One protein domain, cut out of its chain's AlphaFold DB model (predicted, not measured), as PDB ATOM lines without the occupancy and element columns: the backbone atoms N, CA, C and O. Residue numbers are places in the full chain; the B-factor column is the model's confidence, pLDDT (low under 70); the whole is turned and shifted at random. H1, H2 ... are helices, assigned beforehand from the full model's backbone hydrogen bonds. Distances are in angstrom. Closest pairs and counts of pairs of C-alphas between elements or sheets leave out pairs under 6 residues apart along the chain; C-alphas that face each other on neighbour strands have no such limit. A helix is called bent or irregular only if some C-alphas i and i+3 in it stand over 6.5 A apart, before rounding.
ATOM      1  N   ALA A   4      -7.122  16.685  33.347       85.50
ATOM      2  CA  ALA A   4      -8.091  17.419  34.146       85.50
ATOM      3  C   ALA A   4      -9.338  17.827  33.345       85.50
ATOM      4  O   ALA A   4     -10.428  17.902  33.912       85.50
ATOM      5  N   GLU A   5      -9.181  18.156  32.061       87.62
ATOM      6  CA  GLU A   5     -10.293  18.419  31.138       87.62
ATOM      7  C   GLU A   5     -11.037  17.126  30.797       87.62
ATOM      8  O   GLU A   5     -12.256  17.079  30.922       87.62
ATOM      9  N   TRP A   6     -10.310  16.061  30.457       89.75
ATOM     10  CA  TRP A   6     -10.885  14.759  30.122       89.75
ATOM     11  C   TRP A   6     -11.713  14.184  31.272       89.75
ATOM     12  O   TRP A   6     -12.882  13.869  31.076       89.75
ATOM     13  N   ILE A   7     -11.169  14.145  32.491       88.25
ATOM     14  CA  ILE A   7     -11.890  13.682  33.684       88.25
ATOM     15  C   ILE A   7     -13.173  14.484  33.917       88.25
ATOM     16  O   ILE A   7     -14.202  13.895  34.236       88.25
ATOM     17  N   ARG A   8     -13.154  15.808  33.702       86.94
ATOM     18  CA  ARG A   8     -14.360  16.645  33.822       86.94
ATOM     19  C   ARG A   8     -15.431  16.296  32.784       86.94
ATOM     20  O   ARG A   8     -16.613  16.422  33.092       86.94
ATOM     21  N   GLU A   9     -15.037  15.865  31.588       91.00
ATOM     22  CA  GLU A   9     -15.965  15.400  30.549       91.00
ATOM     23  C   GLU A   9     -16.484  13.973  30.811       91.00
ATOM     24  O   GLU A   9     -17.615  13.654  30.444       91.00
ATOM     25  N   GLN A  10     -15.712  13.125  31.500       90.94
ATOM     26  CA  GLN A  10     -16.111  11.764  31.886       90.94
ATOM     27  C   GLN A  10     -16.932  11.745  33.187       90.94
ATOM     28  O   GLN A  10     -16.491  11.248  34.228       90.94
ATOM     29  N   LYS A  11     -18.146  12.309  33.146       88.75
ATOM     30  CA  LYS A  11     -19.012  12.433  34.331       88.75
ATOM     31  C   LYS A  11     -19.318  11.081  34.998       88.75
ATOM     32  O   LYS A  11     -19.301  10.990  36.219       88.75
ATOM     33  N   ASP A  12     -19.530  10.037  34.204       92.31
ATOM     34  CA  ASP A  12     -19.776   8.668  34.669       92.31
ATOM     35  C   ASP A  12     -18.601   8.081  35.469       92.31
ATOM     36  O   ASP A  12     -18.818   7.390  36.465       92.31
ATOM     37  N   ILE A  13     -17.364   8.379  35.061       92.25
ATOM     38  CA  ILE A  13     -16.147   7.977  35.779       92.25
ATOM     39  C   ILE A  13     -16.007   8.793  37.066       92.25
ATOM     40  O   ILE A  13     -15.797   8.228  38.138       92.25
ATOM     41  N   CYS A  14     -16.160  10.118  36.976       89.31
ATOM     42  CA  CYS A  14     -16.068  11.021  38.125       89.31
ATOM     43  C   CYS A  14     -17.038  10.653  39.248       89.31
ATOM     44  O   CYS A  14     -16.635  10.601  40.408       89.31
ATOM     45  N   ASP A  15     -18.308  10.426  38.916       90.38
ATOM     46  CA  ASP A  15     -19.347  10.162  39.911       90.38
ATOM     47  C   ASP A  15     -19.055   8.843  40.653       90.38
ATOM     48  O   ASP A  15     -19.046   8.814  41.883       90.38
ATOM     49  N   LYS A  16     -18.658   7.789  39.927       91.44
ATOM     50  CA  LYS A  16     -18.257   6.497  40.512       91.44
ATOM     51  C   LYS A  16     -16.973   6.554  41.342       91.44
ATOM     52  O   LYS A  16     -16.827   5.798  42.300       91.44
ATOM     53  N   LEU A  17     -16.009   7.396  40.970       91.31
ATOM     54  CA  LEU A  17     -14.788   7.580  41.757       91.31
ATOM     55  C   LEU A  17     -15.083   8.315  43.071       91.31
ATOM     56  O   LEU A  17     -14.556   7.930  44.114       91.31
ATOM     57  N   LYS A  18     -15.992   9.294  43.054       88.88
ATOM     58  CA  LYS A  18     -16.456   9.971  44.273       88.88
ATOM     59  C   LYS A  18     -17.205   9.034  45.213       88.88
ATOM     60  O   LYS A  18     -16.980   9.093  46.415       88.88
ATOM     61  N   GLU A  19     -18.027   8.126  44.682       90.31
ATOM     62  CA  GLU A  19     -18.667   7.062  45.479       90.31
ATOM     63  C   GLU A  19     -17.642   6.165  46.201       90.31
ATOM     64  O   GLU A  19     -17.947   5.579  47.238       90.31
ATOM     65  N   GLN A  20     -16.413   6.092  45.685       88.12
ATOM     66  CA  GLN A  20     -15.290   5.359  46.273       88.12
ATOM     67  C   GLN A  20     -14.350   6.239  47.120       88.12
ATOM     68  O   GLN A  20     -13.268   5.784  47.489       88.12
ATOM     69  N   ASN A  21     -14.764   7.464  47.463       88.88
ATOM     70  CA  ASN A  21     -13.997   8.455  48.229       88.88
ATOM     71  C   ASN A  21     -12.734   8.984  47.521       88.88
ATOM     72  O   ASN A  21     -11.764   9.331  48.190       88.88
ATOM     73  N   TYR A  22     -12.726   9.048  46.186       89.06
ATOM     74  CA  TYR A  22     -11.747   9.845  45.439       89.06
ATOM     75  C   TYR A  22     -12.386  11.199  45.106       89.06
ATOM     76  O   TYR A  22     -13.160  11.318  44.151       89.06
ATOM     77  N   GLU A  23     -12.120  12.210  45.929       85.81
ATOM     78  CA  GLU A  23     -12.837  13.488  45.909       85.81
ATOM     79  C   GLU A  23     -12.124  14.556  45.076       85.81
ATOM     80  O   GLU A  23     -12.779  15.341  44.378       85.81
ATOM     81  N   ASP A  24     -10.789  14.584  45.124       87.75
ATOM     82  CA  ASP A  24      -9.980  15.593  44.443       87.75
ATOM     83  C   ASP A  24      -9.228  15.060  43.206       87.75
ATOM     84  O   ASP A  24      -9.106  13.859  42.954       87.75
ATOM     85  N   GLN A  25      -8.718  15.980  42.377       83.69
ATOM     86  CA  GLN A  25      -8.011  15.607  41.146       83.69
ATOM     87  C   GLN A  25      -6.733  14.803  41.393       83.69
ATOM     88  O   GLN A  25      -6.354  13.992  40.549       83.69
ATOM     89  N   LYS A  26      -6.059  15.019  42.524       86.31
ATOM     90  CA  LYS A  26      -4.833  14.306  42.873       86.31
ATOM     91  C   LYS A  26      -5.154  12.866  43.265       86.31
ATOM     92  O   LYS A  26      -4.437  11.959  42.856       86.31
ATOM     93  N   GLU A  27      -6.228  12.647  44.011       89.12
ATOM     94  CA  GLU A  27      -6.735  11.322  44.365       89.12
ATOM     95  C   GLU A  27      -7.179  10.545  43.124       89.12
ATOM     96  O   GLU A  27      -6.756   9.405  42.934       89.12
ATOM     97  N   ILE A  28      -7.935  11.182  42.224       89.31
ATOM     98  CA  ILE A  28      -8.328  10.581  40.941       89.31
ATOM     99  C   ILE A  28      -7.090  10.240  40.099       89.31
ATOM    100  O   ILE A  28      -6.989   9.149  39.544       89.31
ATOM    101  N   ARG A  29      -6.099  11.133  40.029       87.44
ATOM    102  CA  ARG A  29      -4.830  10.861  39.339       87.44
ATOM    103  C   ARG A  29      -4.085   9.678  39.972       87.44
ATOM    104  O   ARG A  29      -3.580   8.815  39.254       87.44
ATOM    105  N   ASN A  30      -4.055   9.589  41.303       88.56
ATOM    106  CA  ASN A  30      -3.442   8.469  42.020       88.56
ATOM    107  C   ASN A  30      -4.153   7.141  41.739       88.56
ATOM    108  O   ASN A  30      -3.470   6.141  41.532       88.56
ATOM    109  N   PHE A  31      -5.487   7.137  41.637       92.12
ATOM    110  CA  PHE A  31      -6.260   5.950  41.260       92.12
ATOM    111  C   PHE A  31      -5.724   5.313  39.969       92.12
ATOM    112  O   PHE A  31      -5.473   4.103  39.937       92.12
ATOM    113  N   PHE A  32      -5.519   6.120  38.921       91.12
ATOM    114  CA  PHE A  32      -4.989   5.640  37.644       91.12
ATOM    115  C   PHE A  32      -3.510   5.284  37.745       91.12
ATOM    116  O   PHE A  32      -3.122   4.195  37.325       91.12
ATOM    117  N   ASN A  33      -2.692   6.161  38.333       88.31
ATOM    118  CA  ASN A  33      -1.253   5.938  38.444       88.31
ATOM    119  C   ASN A  33      -0.924   4.623  39.160       88.31
ATOM    120  O   ASN A  33      -0.047   3.889  38.708       88.31
ATOM    121  N   ASP A  34      -1.642   4.301  40.236       89.56
ATOM    122  CA  ASP A  34      -1.428   3.066  40.983       89.56
ATOM    123  C   ASP A  34      -1.730   1.831  40.131       89.56
ATOM    124  O   ASP A  34      -0.945   0.882  40.131       89.56
ATOM    125  N   ARG A  35      -2.819   1.846  39.357       92.38
ATOM    126  CA  ARG A  35      -3.206   0.736  38.469       92.38
ATOM    127  C   ARG A  35      -2.226   0.568  37.322       92.38
ATOM    128  O   ARG A  35      -1.725  -0.529  37.105       92.38
ATOM    129  N   ILE A  36      -1.883   1.663  36.654       89.88
ATOM    130  CA  ILE A  36      -0.939   1.678  35.536       89.88
ATOM    131  C   ILE A  36       0.434   1.175  35.993       89.88
ATOM    132  O   ILE A  36       1.017   0.301  35.352       89.88
ATOM    133  N   LYS A  37       0.902   1.627  37.163       88.06
ATOM    134  CA  LYS A  37       2.108   1.094  37.806       88.06
ATOM    135  C   LYS A  37       2.037  -0.411  38.009       88.06
ATOM    136  O   LYS A  37       3.033  -1.091  37.799       88.06
ATOM    137  N   ARG A  38       0.899  -0.958  38.443       90.19
ATOM    138  CA  ARG A  38       0.778  -2.413  38.613       90.19
ATOM    139  C   ARG A  38       0.708  -3.164  37.297       90.19
ATOM    140  O   ARG A  38       1.179  -4.291  37.273       90.19
ATOM    141  N   ILE A  39       0.175  -2.573  36.235       89.25
ATOM    142  CA  ILE A  39       0.131  -3.201  34.909       89.25
ATOM    143  C   ILE A  39       1.544  -3.299  34.340       89.25
ATOM    144  O   ILE A  39       2.017  -4.407  34.096       89.25
ATOM    145  N   PHE A  40       2.250  -2.173  34.252       83.31
ATOM    146  CA  PHE A  40       3.582  -2.117  33.644       83.31
ATOM    147  C   PHE A  40       4.724  -2.544  34.574       83.31
ATOM    148  O   PHE A  40       5.820  -2.813  34.105       83.31
ATOM    149  N   GLU A  41       4.487  -2.602  35.887       80.56
ATOM    150  CA  GLU A  41       5.515  -2.812  36.925       80.56
ATOM    151  C   GLU A  41       6.658  -1.790  36.911       80.56
ATOM    152  O   GLU A  41       7.736  -2.041  37.444       80.56
ATOM    153  N   ILE A  42       6.400  -0.607  36.358       75.69
ATOM    154  CA  ILE A  42       7.358   0.492  36.314       75.69
ATOM    155  C   ILE A  42       7.098   1.419  37.503       75.69
ATOM    156  O   ILE A  42       5.971   1.848  37.774       75.69
ATOM    157  N   ASP A  43       8.159   1.736  38.238       70.75
ATOM    158  CA  ASP A  43       8.105   2.737  39.293       70.75
ATOM    159  C   ASP A  43       8.362   4.126  38.716       70.75
ATOM    160  O   ASP A  43       9.423   4.410  38.165       70.75
ATOM    161  N   LEU A  44       7.391   5.025  38.885       68.44
ATOM    162  CA  LEU A  44       7.588   6.426  38.548       68.44
ATOM    163  C   LEU A  44       8.279   7.180  39.687       68.44
ATOM    164  O   LEU A  44       7.980   6.942  40.864       68.44
ATOM    165  N   PRO A  45       9.140   8.162  39.364       67.50
ATOM    166  CA  PRO A  45       9.564   9.163  40.330       67.50
ATOM    167  C   PRO A  45       8.353   9.816  41.005       67.50
ATOM    168  O   PRO A  45       7.352  10.104  40.352       67.50
ATOM    169  N   LYS A  46       8.462  10.119  42.305       64.25
ATOM    170  CA  LYS A  46       7.362  10.669  43.131       64.25
ATOM    171  C   LYS A  46       6.719  11.956  42.587       64.25
ATOM    172  O   LYS A  46       5.648  12.334  43.045       64.25
ATOM    173  N   ASN A  47       7.385  12.647  41.666       64.56
ATOM    174  CA  ASN A  47       6.966  13.904  41.047       64.56
ATOM    175  C   ASN A  47       6.540  13.750  39.572       64.56
ATOM    176  O   ASN A  47       6.575  14.733  38.827       64.56
ATOM    177  N   LYS A  48       6.220  12.529  39.124       67.81
ATOM    178  CA  LYS A  48       5.743  12.266  37.764       67.81
ATOM    179  C   LYS A  48       4.478  11.414  37.765       67.81
ATOM    180  O   LYS A  48       4.410  10.398  38.452       67.81
ATOM    181  N   SER A  49       3.533  11.790  36.914       72.50
ATOM    182  CA  SER A  49       2.382  10.980  36.517       72.50
ATOM    183  C   SER A  49       2.632  10.206  35.215       72.50
ATOM    184  O   SER A  49       3.482  10.580  34.401       72.50
ATOM    185  N   TYR A  50       1.861   9.142  34.981       73.25
ATOM    186  CA  TYR A  50       1.900   8.405  33.709       73.25
ATOM    187  C   TYR A  50       1.413   9.251  32.524       73.25
ATOM    188  O   TYR A  50       1.952   9.163  31.423       73.25
ATOM    189  N   GLU A  51       0.482  10.166  32.794       72.94
ATOM    190  CA  GLU A  51       0.027  11.226  31.888       72.94
ATOM    191  C   GLU A  51       1.207  11.965  31.237       72.94
ATOM    192  O   GLU A  51       1.225  12.230  30.032       72.94
ATOM    193  N   ARG A  52       2.227  12.270  32.051       68.50
ATOM    194  CA  ARG A  52       3.392  13.049  31.644       68.50
ATOM    195  C   ARG A  52       4.306  12.304  30.693       68.50
ATOM    196  O   ARG A  52       4.826  12.897  29.756       68.50
ATOM    197  N   ILE A  53       4.474  11.011  30.909       64.38
ATOM    198  CA  ILE A  53       5.321  10.157  30.079       64.38
ATOM    199  C   ILE A  53       4.759  10.028  28.668       64.38
ATOM    200  O   ILE A  53       5.486  10.236  27.695       64.38
ATOM    201  N   TRP A  54       3.457   9.773  28.559       66.38
ATOM    202  CA  TRP A  54       2.801   9.632  27.261       66.38
ATOM    203  C   TRP A  54       2.737  10.957  26.495       66.38
ATOM    204  O   TRP A  54       2.912  10.993  25.278       66.38
ATOM    205  N   GLY A  55       2.591  12.081  27.201       60.31
ATOM    206  CA  GLY A  55       2.600  13.400  26.575       60.31
ATOM    207  C   GLY A  55       3.978  13.978  26.221       60.31
ATOM    208  O   GLY A  55       4.043  14.858  25.351       60.31
ATOM    209  N   ASP A  56       5.054  13.519  26.873       55.34
ATOM    210  CA  ASP A  56       6.444  13.931  26.616       55.34
ATOM    211  C   ASP A  56       7.053  13.209  25.392       55.34
ATOM    212  O   ASP A  56       7.914  13.773  24.712       55.34
ATOM    213  N   ASN A  57       6.616  11.982  25.079       53.84
ATOM    214  CA  ASN A  57       7.172  11.175  23.980       53.84
ATOM    215  C   ASN A  57       6.596  11.479  22.596       53.84
ATOM    216  O   ASN A  57       7.287  11.266  21.601       53.84
ATOM    217  N   ARG A  58       5.379  12.030  22.516       52.56
ATOM    218  CA  ARG A  58       4.726  12.374  21.241       52.56
ATOM    219  C   ARG A  58       5.433  13.459  20.431       52.56
ATOM    220  O   ARG A  58       5.141  13.607  19.249       52.56
ATOM    221  N   ASP A  59       6.304  14.260  21.045       51.56
ATOM    222  CA  ASP A  59       6.752  15.504  20.428       51.56
ATOM    223  C   ASP A  59       8.270  15.699  20.541       51.56
ATOM    224  O   ASP A  59       8.810  16.089  21.582       51.56
ATOM    225  N   LYS A  60       8.982  15.474  19.426       48.50
ATOM    226  CA  LYS A  60      10.409  15.824  19.277       48.50
ATOM    227  C   LYS A  60      10.668  17.284  19.682       48.50
ATOM    228  O   LYS A  60      11.712  17.572  20.268       48.50
ATOM    229  N   ASN A  61       9.702  18.181  19.452       43.94
ATOM    230  CA  ASN A  61       9.808  19.591  19.820       43.94
ATOM    231  C   ASN A  61       9.691  19.825  21.330       43.94
ATOM    232  O   ASN A  61      10.310  20.759  21.828       43.94
ATOM    233  N   LYS A  62       8.991  18.973  22.094       52.94
ATOM    234  CA  LYS A  62       8.931  19.078  23.566       52.94
ATOM    235  C   LYS A  62      10.212  18.619  24.251       52.94
ATOM    236  O   LYS A  62      10.584  19.212  25.259       52.94
ATOM    237  N   ARG A  63      10.940  17.642  23.690       51.94
ATOM    238  CA  ARG A  63      12.313  17.318  24.146       51.94
ATOM    239  C   ARG A  63      13.237  18.533  23.991       51.94
ATOM    240  O   ARG A  63      14.006  18.836  24.898       51.94
ATOM    241  N   MET A  64      13.094  19.260  22.881       44.12
ATOM    242  CA  MET A  64      13.805  20.513  22.612       44.12
ATOM    243  C   MET A  64      13.335  21.656  23.537       44.12
ATOM    244  O   MET A  64      14.159  22.383  24.080       44.12
ATOM    245  N   TYR A  65      12.030  21.759  23.811       49.03
ATOM    246  CA  TYR A  65      11.443  22.730  24.745       49.03
ATOM    247  C   TYR A  65      11.883  22.495  26.197       49.03
ATOM    248  O   TYR A  65      12.212  23.447  26.895       49.03
ATOM    249  N   LYS A  66      11.969  21.235  26.640       55.34
ATOM    250  CA  LYS A  66      12.481  20.842  27.963       55.34
ATOM    251  C   LYS A  66      13.956  21.203  28.140       55.34
ATOM    252  O   LYS A  66      14.364  21.597  29.228       55.34
ATOM    253  N   ALA A  67      14.738  21.101  27.063       52.88
ATOM    254  CA  ALA A  67      16.136  21.524  27.031       52.88
ATOM    255  C   ALA A  67      16.307  23.058  27.028       52.88
ATOM    256  O   ALA A  67      17.332  23.544  27.495       52.88
ATOM    257  N   LEU A  68      15.321  23.814  26.526       47.69
ATOM    258  CA  LEU A  68      15.381  25.276  26.381       47.69
ATOM    259  C   LEU A  68      14.686  26.062  27.512       47.69
ATOM    260  O   LEU A  68      15.131  27.158  27.838       47.69
ATOM    261  N   TYR A  69      13.609  25.535  28.103       50.53
ATOM    262  CA  TYR A  69      12.691  26.292  28.973       50.53
ATOM    263  C   TYR A  69      12.341  25.600  30.306       50.53
ATOM    264  O   TYR A  69      11.578  26.157  31.094       50.53
ATOM    265  N   GLY A  70      12.904  24.421  30.595       56.88
ATOM    266  CA  GLY A  70      12.668  23.684  31.844       56.88
ATOM    267  C   GLY A  70      11.510  22.674  31.788       56.88
ATOM    268  O   GLY A  70      11.009  22.318  30.724       56.88
ATOM    269  N   GLU A  71      11.124  22.135  32.948       56.56
ATOM    270  CA  GLU A  71      10.120  21.068  33.068       56.56
ATOM    271  C   GLU A  71       8.680  21.540  32.766       56.56
ATOM    272  O   GLU A  71       8.188  22.473  33.395       56.56
ATOM    273  N   LEU A  72       7.968  20.846  31.863       55.66
ATOM    274  CA  LEU A  72       6.522  21.036  31.646       55.66
ATOM    275  C   LEU A  72       5.729  20.662  32.909       55.66
ATOM    276  O   LEU A  72       6.048  19.644  33.540       55.66
ATOM    277  N   LYS A  73       4.694  21.444  33.250       61.34
ATOM    278  CA  LYS A  73       3.746  21.100  34.323       61.34
ATOM    279  C   LYS A  73       2.784  20.016  33.835       61.34
ATOM    280  O   LYS A  73       2.432  19.986  32.661       61.34
ATOM    281  N   GLU A  74       2.352  19.134  34.737       59.59
ATOM    282  CA  GLU A  74       1.472  17.997  34.404       59.59
ATOM    283  C   GLU A  74       0.152  18.438  33.758       59.59
ATOM    284  O   GLU A  74      -0.327  17.798  32.825       59.59
ATOM    285  N   ASP A  75      -0.388  19.580  34.180       59.91
ATOM    286  CA  ASP A  75      -1.663  20.089  33.672       59.91
ATOM    287  C   ASP A  75      -1.554  20.732  32.275       59.91
ATOM    288  O   ASP A  75      -2.576  21.012  31.660       59.91
ATOM    289  N   ASP A  76      -0.343  20.905  31.728       61.16
ATOM    290  CA  ASP A  76      -0.120  21.406  30.359       61.16
ATOM    291  C   ASP A  76      -0.110  20.269  29.312       61.16
ATOM    292  O   ASP A  76       0.090  20.485  28.108       61.16
ATOM    293  N   ILE A  77      -0.299  19.024  29.757       68.44
ATOM    294  CA  ILE A  77      -0.086  17.827  28.950       68.44
ATOM    295  C   ILE A  77      -1.388  17.395  28.288       68.44
ATOM    296  O   ILE A  77      -2.363  17.034  28.942       68.44
ATOM    297  N   LYS A  78      -1.402  17.436  26.953       72.94
ATOM    298  CA  LYS A  78      -2.576  17.096  26.147       72.94
ATOM    299  C   LYS A  78      -2.627  15.602  25.827       72.94
ATOM    300  O   LYS A  78      -1.703  15.074  25.220       72.94
ATOM    301  N   PHE A  79      -3.749  14.983  26.161       72.25
ATOM    302  CA  PHE A  79      -4.160  13.646  25.761       72.25
ATOM    303  C   PHE A  79      -4.667  13.685  24.322       72.25
ATOM    304  O   PHE A  79      -5.495  14.538  23.966       72.25
ATOM    305  N   GLY A  80      -4.179  12.754  23.507       76.69
ATOM    306  CA  GLY A  80      -4.815  12.371  22.258       76.69
ATOM    307  C   GLY A  80      -5.854  11.278  22.483       76.69
ATOM    308  O   GLY A  80      -6.207  10.951  23.613       76.69
ATOM    309  N   GLU A  81      -6.373  10.731  21.391       81.31
ATOM    310  CA  GLU A  81      -7.445   9.735  21.440       81.31
ATOM    311  C   GLU A  81      -6.990   8.402  22.059       81.31
ATOM    312  O   GLU A  81      -7.721   7.818  22.855       81.31
ATOM    313  N   GLY A  82      -5.761   7.958  21.765       80.62
ATOM    314  CA  GLY A  82      -5.189   6.732  22.333       80.62
ATOM    315  C   GLY A  82      -5.056   6.787  23.857       80.62
ATOM    316  O   GLY A  82      -5.501   5.871  24.544       80.62
ATOM    317  N   GLU A  83      -4.540   7.894  24.409       82.25
ATOM    318  CA  GLU A  83      -4.430   8.064  25.862       82.25
ATOM    319  C   GLU A  83      -5.811   8.050  26.522       82.25
ATOM    320  O   GLU A  83      -6.020   7.348  27.507       82.25
ATOM    321  N   GLN A  84      -6.794   8.746  25.949       86.94
ATOM    322  CA  GLN A  84      -8.160   8.739  26.485       86.94
ATOM    323  C   GLN A  84      -8.772   7.333  26.497       86.94
ATOM    324  O   GLN A  84      -9.370   6.940  27.500       86.94
ATOM    325  N   ARG A  85      -8.604   6.562  25.412       88.62
ATOM    326  CA  ARG A  85      -9.079   5.171  25.329       88.62
ATOM    327  C   ARG A  85      -8.420   4.291  26.384       88.62
ATOM    328  O   ARG A  85      -9.113   3.509  27.028       88.62
ATOM    329  N   PHE A  86      -7.120   4.455  26.603       88.56
ATOM    330  CA  PHE A  86      -6.388   3.696  27.607       88.56
ATOM    331  C   PHE A  86      -6.837   4.017  29.030       88.56
ATOM    332  O   PHE A  86      -7.245   3.107  29.745       88.56
ATOM    333  N   PHE A  87      -6.848   5.289  29.443       90.25
ATOM    334  CA  PHE A  87      -7.323   5.650  30.784       90.25
ATOM    335  C   PHE A  87      -8.773   5.208  30.999       90.25
ATOM    336  O   PHE A  87      -9.111   4.699  32.067       90.25
ATOM    337  N   ARG A  88      -9.628   5.316  29.975       92.31
ATOM    338  CA  ARG A  88     -10.987   4.777  30.045       92.31
ATOM    339  C   ARG A  88     -10.994   3.260  30.255       92.31
ATOM    340  O   ARG A  88     -11.691   2.797  31.149       92.31
ATOM    341  N   ALA A  89     -10.198   2.504  29.498       92.88
ATOM    342  CA  ALA A  89     -10.082   1.053  29.652       92.88
ATOM    343  C   ALA A  89      -9.575   0.652  31.048       92.88
ATOM    344  O   ALA A  89     -10.117  -0.273  31.648       92.88
ATOM    345  N   ILE A  90      -8.609   1.392  31.609       93.06
ATOM    346  CA  ILE A  90      -8.143   1.186  32.988       93.06
ATOM    347  C   ILE A  90      -9.298   1.309  33.980       93.06
ATOM    348  O   ILE A  90      -9.433   0.464  34.860       93.06
ATOM    349  N   PHE A  91     -10.138   2.334  33.845       93.75
ATOM    350  CA  PHE A  91     -11.290   2.486  34.727       93.75
ATOM    351  C   PHE A  91     -12.356   1.411  34.487       93.75
ATOM    352  O   PHE A  91     -12.892   0.871  35.447       93.75
ATOM    353  N   GLU A  92     -12.664   1.089  33.229       93.00
ATOM    354  CA  GLU A  92     -13.689   0.099  32.874       93.00
ATOM    355  C   GLU A  92     -13.360  -1.297  33.419       93.00
ATOM    356  O   GLU A  92     -14.266  -2.000  33.864       93.00
ATOM    357  N   ILE A  93     -12.081  -1.681  33.411       92.19
ATOM    358  CA  ILE A  93     -11.634  -3.011  33.843       92.19
ATOM    359  C   ILE A  93     -11.307  -3.025  35.342       92.19
ATOM    360  O   ILE A  93     -11.679  -3.964  36.036       92.19
ATOM    361  N   PHE A  94     -10.660  -1.974  35.858       93.62
ATOM    362  CA  PHE A  94     -10.147  -1.921  37.233       93.62
ATOM    363  C   PHE A  94     -10.873  -0.874  38.082       93.62
ATOM    364  O   PHE A  94     -10.246  -0.066  38.775       93.62
ATOM    365  N   SER A  95     -12.200  -0.833  37.989       90.25
ATOM    366  CA  SER A  95     -13.009   0.209  38.629       90.25
ATOM    367  C   SER A  95     -13.014   0.149  40.157       90.25
ATOM    368  O   SER A  95     -13.252   1.178  40.785       90.25
ATOM    369  N   GLN A  96     -12.780  -1.019  40.758       88.94
ATOM    370  CA  GLN A  96     -12.985  -1.261  42.183       88.94
ATOM    371  C   GLN A  96     -11.700  -1.069  42.989       88.94
ATOM    372  O   GLN A  96     -10.579  -1.181  42.486       88.94
ATOM    373  N   SER A  97     -11.854  -0.818  44.287       81.62
ATOM    374  CA  SER A  97     -10.727  -0.741  45.218       81.62
ATOM    375  C   SER A  97      -9.991  -2.076  45.370       81.62
ATOM    376  O   SER A  97      -8.778  -2.065  45.553       81.62
ATOM    377  N   GLU A  98     -10.669  -3.220  45.243       87.44
ATOM    378  CA  GLU A  98     -10.046  -4.550  45.316       87.44
ATOM    379  C   GLU A  98      -9.129  -4.846  44.118       87.44
ATOM    380  O   GLU A  98      -8.121  -5.543  44.271       87.44
ATOM    381  N   ASP A  99      -9.395  -4.241  42.956       91.31
ATOM    382  CA  ASP A  99      -8.619  -4.470  41.735       91.31
ATOM    383  C   ASP A  99      -7.141  -4.134  41.906       91.31
ATOM    384  O   ASP A  99      -6.276  -4.805  41.343       91.31
ATOM    385  N   ILE A 100      -6.810  -3.154  42.752       90.56
ATOM    386  CA  ILE A 100      -5.406  -2.835  43.022       90.56
ATOM    387  C   ILE A 100      -4.674  -4.000  43.694       90.56
ATOM    388  O   ILE A 100      -3.489  -4.213  43.434       90.56
ATOM    389  N   ASN A 101      -5.361  -4.773  44.540       91.31
ATOM    390  CA  ASN A 101      -4.787  -5.940  45.198       91.31
ATOM    391  C   ASN A 101      -4.658  -7.103  44.218       91.31
ATOM    392  O   ASN A 101      -3.647  -7.808  44.259       91.31
ATOM    393  N   ASN A 102      -5.625  -7.279  43.318       93.38
ATOM    394  CA  ASN A 102      -5.558  -8.286  42.261       93.38
ATOM    395  C   ASN A 102      -4.389  -7.998  41.314       93.38
ATOM    396  O   ASN A 102      -3.517  -8.851  41.146       93.38
ATOM    397  N   LEU A 103      -4.281  -6.762  40.820       92.69
ATOM    398  CA  LEU A 103      -3.164  -6.305  39.994       92.69
ATOM    399  C   LEU A 103      -1.818  -6.410  40.723       92.69
ATOM    400  O   LEU A 103      -0.842  -6.893  40.159       92.69
ATOM    401  N   LYS A 104      -1.748  -6.022  42.004       90.56
ATOM    402  CA  LYS A 104      -0.524  -6.148  42.817       90.56
ATOM    403  C   LYS A 104      -0.064  -7.599  42.965       90.56
ATOM    404  O   LYS A 104       1.136  -7.843  43.076       90.56
ATOM    405  N   ASN A 105      -1.001  -8.541  43.003       90.25
ATOM    406  CA  ASN A 105      -0.713  -9.970  43.068       90.25
ATOM    407  C   ASN A 105      -0.678 -10.633  41.684       90.25
ATOM    408  O   ASN A 105      -0.554 -11.851  41.629       90.25
ATOM    409  N   ASN A 106      -0.757  -9.859  40.593       92.19
ATOM    410  CA  ASN A 106      -0.770 -10.342  39.212       92.19
ATOM    411  C   ASN A 106      -1.853 -11.397  38.943       92.19
ATOM    412  O   ASN A 106      -1.617 -12.346  38.200       92.19
ATOM    413  N   LYS A 107      -3.027 -11.238  39.564       92.25
ATOM    414  CA  LYS A 107      -4.186 -12.125  39.410       92.25
ATOM    415  C   LYS A 107      -5.022 -11.754  38.189       92.25
ATOM    416  O   LYS A 107      -6.171 -11.330  38.321       92.25
ATOM    417  N   TRP A 108      -4.421 -11.840  37.007       92.25
ATOM    418  CA  TRP A 108      -5.127 -11.499  35.775       92.25
ATOM    419  C   TRP A 108      -6.253 -12.478  35.469       92.25
ATOM    420  O   TRP A 108      -7.258 -12.056  34.912       92.25
ATOM    421  N   GLU A 109      -6.142 -13.726  35.937       90.31
ATOM    422  CA  GLU A 109      -7.139 -14.791  35.808       90.31
ATOM    423  C   GLU A 109      -8.549 -14.407  36.297       90.31
ATOM    424  O   GLU A 109      -9.527 -15.005  35.862       90.31
ATOM    425  N   LEU A 110      -8.665 -13.384  37.152       91.00
ATOM    426  CA  LEU A 110      -9.938 -12.879  37.677       91.00
ATOM    427  C   LEU A 110     -10.704 -11.968  36.704       91.00
ATOM    428  O   LEU A 110     -11.876 -11.683  36.942       91.00
ATOM    429  N   TYR A 111     -10.056 -11.495  35.637       91.19
ATOM    430  CA  TYR A 111     -10.655 -10.617  34.630       91.19
ATOM    431  C   TYR A 111     -11.041 -11.410  33.386       91.19
ATOM    432  O   TYR A 111     -10.353 -12.362  33.023       91.19
ATOM    433  N   ASP A 112     -12.103 -11.014  32.692       90.44
ATOM    434  CA  ASP A 112     -12.539 -11.723  31.488       90.44
ATOM    435  C   ASP A 112     -11.495 -11.637  30.356       90.44
ATOM    436  O   ASP A 112     -10.815 -10.619  30.195       90.44
ATOM    437  N   LEU A 113     -11.363 -12.701  29.558       87.31
ATOM    438  CA  LEU A 113     -10.368 -12.765  28.483       87.31
ATOM    439  C   LEU A 113     -10.590 -11.664  27.435       87.31
ATOM    440  O   LEU A 113      -9.626 -11.024  27.027       87.31
ATOM    441  N   GLN A 114     -11.840 -11.354  27.068       88.19
ATOM    442  CA  GLN A 114     -12.131 -10.299  26.088       88.19
ATOM    443  C   GLN A 114     -11.757  -8.916  26.630       88.19
ATOM    444  O   GLN A 114     -11.314  -8.042  25.883       88.19
ATOM    445  N   GLN A 115     -11.909  -8.696  27.941       89.50
ATOM    446  CA  GLN A 115     -11.455  -7.461  28.586       89.50
ATOM    447  C   GLN A 115      -9.931  -7.335  28.529       89.50
ATOM    448  O   GLN A 115      -9.418  -6.246  28.260       89.50
ATOM    449  N   ARG A 116      -9.213  -8.443  28.743       91.00
ATOM    450  CA  ARG A 116      -7.751  -8.492  28.638       91.00
ATOM    451  C   ARG A 116      -7.268  -8.261  27.208       91.00
ATOM    452  O   ARG A 116      -6.379  -7.441  27.028       91.00
ATOM    453  N   GLU A 117      -7.895  -8.882  26.210       88.81
ATOM    454  CA  GLU A 117      -7.613  -8.652  24.783       88.81
ATOM    455  C   GLU A 117      -7.856  -7.194  24.380       88.81
ATOM    456  O   GLU A 117      -7.007  -6.560  23.755       88.81
ATOM    457  N   LYS A 118      -8.989  -6.615  24.798       89.81
ATOM    458  CA  LYS A 118      -9.294  -5.202  24.538       89.81
ATOM    459  C   LYS A 118      -8.239  -4.281  25.152       89.81
ATOM    460  O   LYS A 118      -7.856  -3.300  24.519       89.81
ATOM    461  N   LEU A 119      -7.797  -4.564  26.378       91.12
ATOM    462  CA  LEU A 119      -6.740  -3.794  27.029       91.12
ATOM    463  C   LEU A 119      -5.394  -3.988  26.331       91.12
ATOM    464  O   LEU A 119      -4.680  -3.007  26.150       91.12
ATOM    465  N   TRP A 120      -5.075  -5.220  25.932       90.88
ATOM    466  CA  TRP A 120      -3.837  -5.554  25.240       90.88
ATOM    467  C   TRP A 120      -3.678  -4.758  23.953       90.88
ATOM    468  O   TRP A 120      -2.681  -4.065  23.821       90.88
ATOM    469  N   ASN A 121      -4.687  -4.744  23.081       87.12
ATOM    470  CA  ASN A 121      -4.617  -3.996  21.821       87.12
ATOM    471  C   ASN A 121      -4.323  -2.501  22.052       87.12
ATOM    472  O   ASN A 121      -3.612  -1.870  21.281       87.12
ATOM    473  N   ILE A 122      -4.840  -1.924  23.144       86.62
ATOM    474  CA  ILE A 122      -4.545  -0.530  23.504       86.62
ATOM    475  C   ILE A 122      -3.118  -0.393  24.062       86.62
ATOM    476  O   ILE A 122      -2.457   0.610  23.805       86.62
ATOM    477  N   ILE A 123      -2.647  -1.363  24.855       85.38
ATOM    478  CA  ILE A 123      -1.275  -1.390  25.379       85.38
ATOM    479  C   ILE A 123      -0.268  -1.525  24.235       85.38
ATOM    480  O   ILE A 123       0.704  -0.783  24.231       85.38
ATOM    481  N   GLU A 124      -0.507  -2.414  23.280       83.19
ATOM    482  CA  GLU A 124       0.329  -2.657  22.102       83.19
ATOM    483  C   GLU A 124       0.497  -1.374  21.275       83.19
ATOM    484  O   GLU A 124       1.616  -0.866  21.161       83.19
ATOM    485  N   ASP A 125      -0.616  -0.740  20.875       79.81
ATOM    486  CA  ASP A 125      -0.629   0.580  20.219       79.81
ATOM    487  C   ASP A 125       0.201   1.624  21.005       79.81
ATOM    488  O   ASP A 125       0.869   2.504  20.446       79.81
ATOM    489  N   MET A 126       0.144   1.565  22.341       75.94
ATOM    490  CA  MET A 126       0.881   2.473  23.215       75.94
ATOM    491  C   MET A 126       2.369   2.154  23.332       75.94
ATOM    492  O   MET A 126       3.159   3.101  23.424       75.94
ATOM    493  N   LEU A 127       2.751   0.876  23.374       75.00
ATOM    494  CA  LEU A 127       4.141   0.429  23.407       75.00
ATOM    495  C   LEU A 127       4.842   0.871  22.123       75.00
ATOM    496  O   LEU A 127       5.858   1.562  22.213       75.00
ATOM    497  N   GLU A 128       4.243   0.619  20.957       72.00
ATOM    498  CA  GLU A 128       4.780   1.046  19.657       72.00
ATOM    499  C   GLU A 128       5.010   2.564  19.597       72.00
ATOM    500  O   GLU A 128       6.060   3.048  19.163       72.00
ATOM    501  N   ALA A 129       4.058   3.351  20.105       68.50
ATOM    502  CA  ALA A 129       4.161   4.807  20.117       68.50
ATOM    503  C   ALA A 129       5.199   5.359  21.123       68.50
ATOM    504  O   ALA A 129       5.574   6.533  21.034       68.50
ATOM    505  N   ASN A 130       5.649   4.556  22.098       66.06
ATOM    506  CA  ASN A 130       6.480   4.998  23.229       66.06
ATOM    507  C   ASN A 130       7.733   4.142  23.479       66.06
ATOM    508  O   ASN A 130       8.381   4.329  24.513       66.06
ATOM    509  N   ASP A 131       8.108   3.272  22.545       63.25
ATOM    510  CA  ASP A 131       9.173   2.266  22.663       63.25
ATOM    511  C   ASP A 131      10.452   2.795  23.354       63.25
ATOM    512  O   ASP A 131      10.887   2.302  24.398       63.25
ATOM    513  N   SER A 132      10.968   3.943  22.890       61.09
ATOM    514  CA  SER A 132      12.187   4.567  23.444       61.09
ATOM    515  C   SER A 132      12.159   4.873  24.953       61.09
ATOM    516  O   SER A 132      13.217   5.018  25.570       61.09
ATOM    517  N   TRP A 133      10.976   5.022  25.554       64.12
ATOM    518  CA  TRP A 133      10.827   5.268  26.988       64.12
ATOM    519  C   TRP A 133      10.756   3.975  27.794       64.12
ATOM    520  O   TRP A 133      11.430   3.880  28.821       64.12
ATOM    521  N   PHE A 134      10.019   2.973  27.309       61.41
ATOM    522  CA  PHE A 134       9.925   1.668  27.966       61.41
ATOM    523  C   PHE A 134      11.300   1.000  28.075       61.41
ATOM    524  O   PHE A 134      11.687   0.571  29.163       61.41
ATOM    525  N   VAL A 135      12.100   1.052  27.004       59.09
ATOM    526  CA  VAL A 135      13.489   0.556  26.993       59.09
ATOM    527  C   VAL A 135      14.363   1.249  28.049       59.09
ATOM    528  O   VAL A 135      15.254   0.634  28.637       59.09
ATOM    529  N   LYS A 136      14.128   2.539  28.320       59.09
ATOM    530  CA  LYS A 136      14.930   3.315  29.273       59.09
ATOM    531  C   LYS A 136      14.592   2.992  30.731       59.09
ATOM    532  O   LYS A 136      15.510   2.904  31.543       59.09
ATOM    533  N   GLU A 137      13.311   2.857  31.065       55.94
ATOM    534  CA  GLU A 137      12.866   2.674  32.457       55.94
ATOM    535  C   GLU A 137      12.932   1.212  32.921       55.94
ATOM    536  O   GLU A 137      13.130   0.959  34.107       55.94
ATOM    537  N   LEU A 138      12.860   0.238  32.008       52.31
ATOM    538  CA  LEU A 138      13.018  -1.185  32.344       52.31
ATOM    539  C   LEU A 138      14.489  -1.619  32.510       52.31
ATOM    540  O   LEU A 138      14.767  -2.758  32.889       52.31
ATOM    541  N   GLY A 139      15.451  -0.720  32.277       52.06
ATOM    542  CA  GLY A 139      16.859  -0.938  32.607       52.06
ATOM    543  C   GLY A 139      17.472  -2.167  31.922       52.06
ATOM    544  O   GLY A 139      17.426  -2.294  30.701       52.06
ATOM    545  N   TRP A 140      18.105  -3.050  32.704       37.03
ATOM    546  CA  TRP A 140      18.735  -4.282  32.202       37.03
ATOM    547  C   TRP A 140      17.694  -5.290  31.673       37.03
ATOM    548  O   TRP A 140      17.951  -5.963  30.681       37.03
ATOM    549  N   TRP A 141      16.483  -5.309  32.244       35.50
ATOM    550  CA  TRP A 141      15.383  -6.196  31.838       35.50
ATOM    551  C   TRP A 141      14.805  -5.831  30.464       35.50
ATOM    552  O   TRP A 141      14.585  -6.714  29.643       35.50
ATOM    553  N   GLY A 142      14.670  -4.534  30.165       37.06
ATOM    554  CA  GLY A 142      14.188  -4.038  28.866       37.06
ATOM    555  C   GLY A 142      15.176  -4.175  27.699       37.06
ATOM    556  O   GLY A 142      14.830  -3.840  26.573       37.06
ATOM    557  N   ARG A 143      16.414  -4.633  27.945       39.66
ATOM    558  CA  ARG A 143      17.390  -4.954  26.881       39.66
ATOM    559  C   ARG A 143      17.443  -6.438  26.529       39.66
ATOM    560  O   ARG A 143      18.006  -6.776  25.492       39.66
ATOM    561  N   HIS A 144      16.925  -7.302  27.400       40.31
ATOM    562  CA  HIS A 144      17.019  -8.759  27.266       40.31
ATOM    563  C   HIS A 144      15.663  -9.437  27.063       40.31
ATOM    564  O   HIS A 144      15.626 -10.554  26.561       40.31
TER     565      HIS A 144
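This is residues 4 to 144 of the 380 residues of an uncharacterized protein of Eubacterium hallii CAG:12 (UniProt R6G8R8). H3 and H6 cross at the core, and the long, kinked H8 packs across H6. H1 and H2 form a corner near H3 and H6, H7 packs on the later part of H3, H4 packs on H8 near its kink, and H5 and H9 lie farthest out. The printed part has 141 residues with nine named helices, H1 to H9 in chain order, and no named strand; the class is all helix. It is compact, with a radius of gyration of the C-alphas of 15.6 A and spans of 44 by 38 by 26 A.

H8, residues 113 to 137, is 28.2 A long and begins at C-alpha 113 (-10.368, -12.765, 28.483). It is irregular, C-alphas 129 and 132 being 8.7 A apart, with a kink of 89 degrees near residue 130. H6 is residues 81 to 93, 18.3 A, and H3 residues 25 to 40, 22.5 A. The shorter ones are H1, residues 4 to 9, from (-8.091, 17.419, 34.146), H2, 11 to 19, H4, 50 to 57, H5, 60 to 69, H7, 99 to 104, and H9, 141 to 144.

H8, the hub, touches H6 with residues 115 to 126 alone, closest at the C-alphas of Phe 86 and Ile 122, 6.2 A, at a steep tilt of 51 degrees, opposite ways. Its residues 130 to 133 alone touch H4, Asn 130 and Asn 57 having the closest C-alphas, 6.3 A. H9 touches H8 only at the corner, the closest C-alphas being those of Val 135 and Gly 142, 5.0 A. H3 and H6 touch about perpendicular, at 86 degrees, with the C-alphas of Phe 32 and Ile 90 closest, 7.2 A. H7 touches H3, with the C-alphas of Arg 38 and Leu 103 closest, 5.7 A. H1 and H2 only just touch, only at the corner, with 3 pairs of C-alphas within 8 A. H5 touches no helix. Every O i to N i+4 pair is within hydrogen-bond range in H1, H2, H4, H5, H6 and H7, against 11 of 12 in H3 and 16 of 21 in H8; H9 is too short for such a pair.

The C-alphas of Leu 68 and Leu 110, the two farthest apart, are 47.2 A apart. The printed part has no cut, and the link from H5 to H6 is long. Residues 44 to 48, 52 to 77 and 129 to 144 have pLDDT under 70.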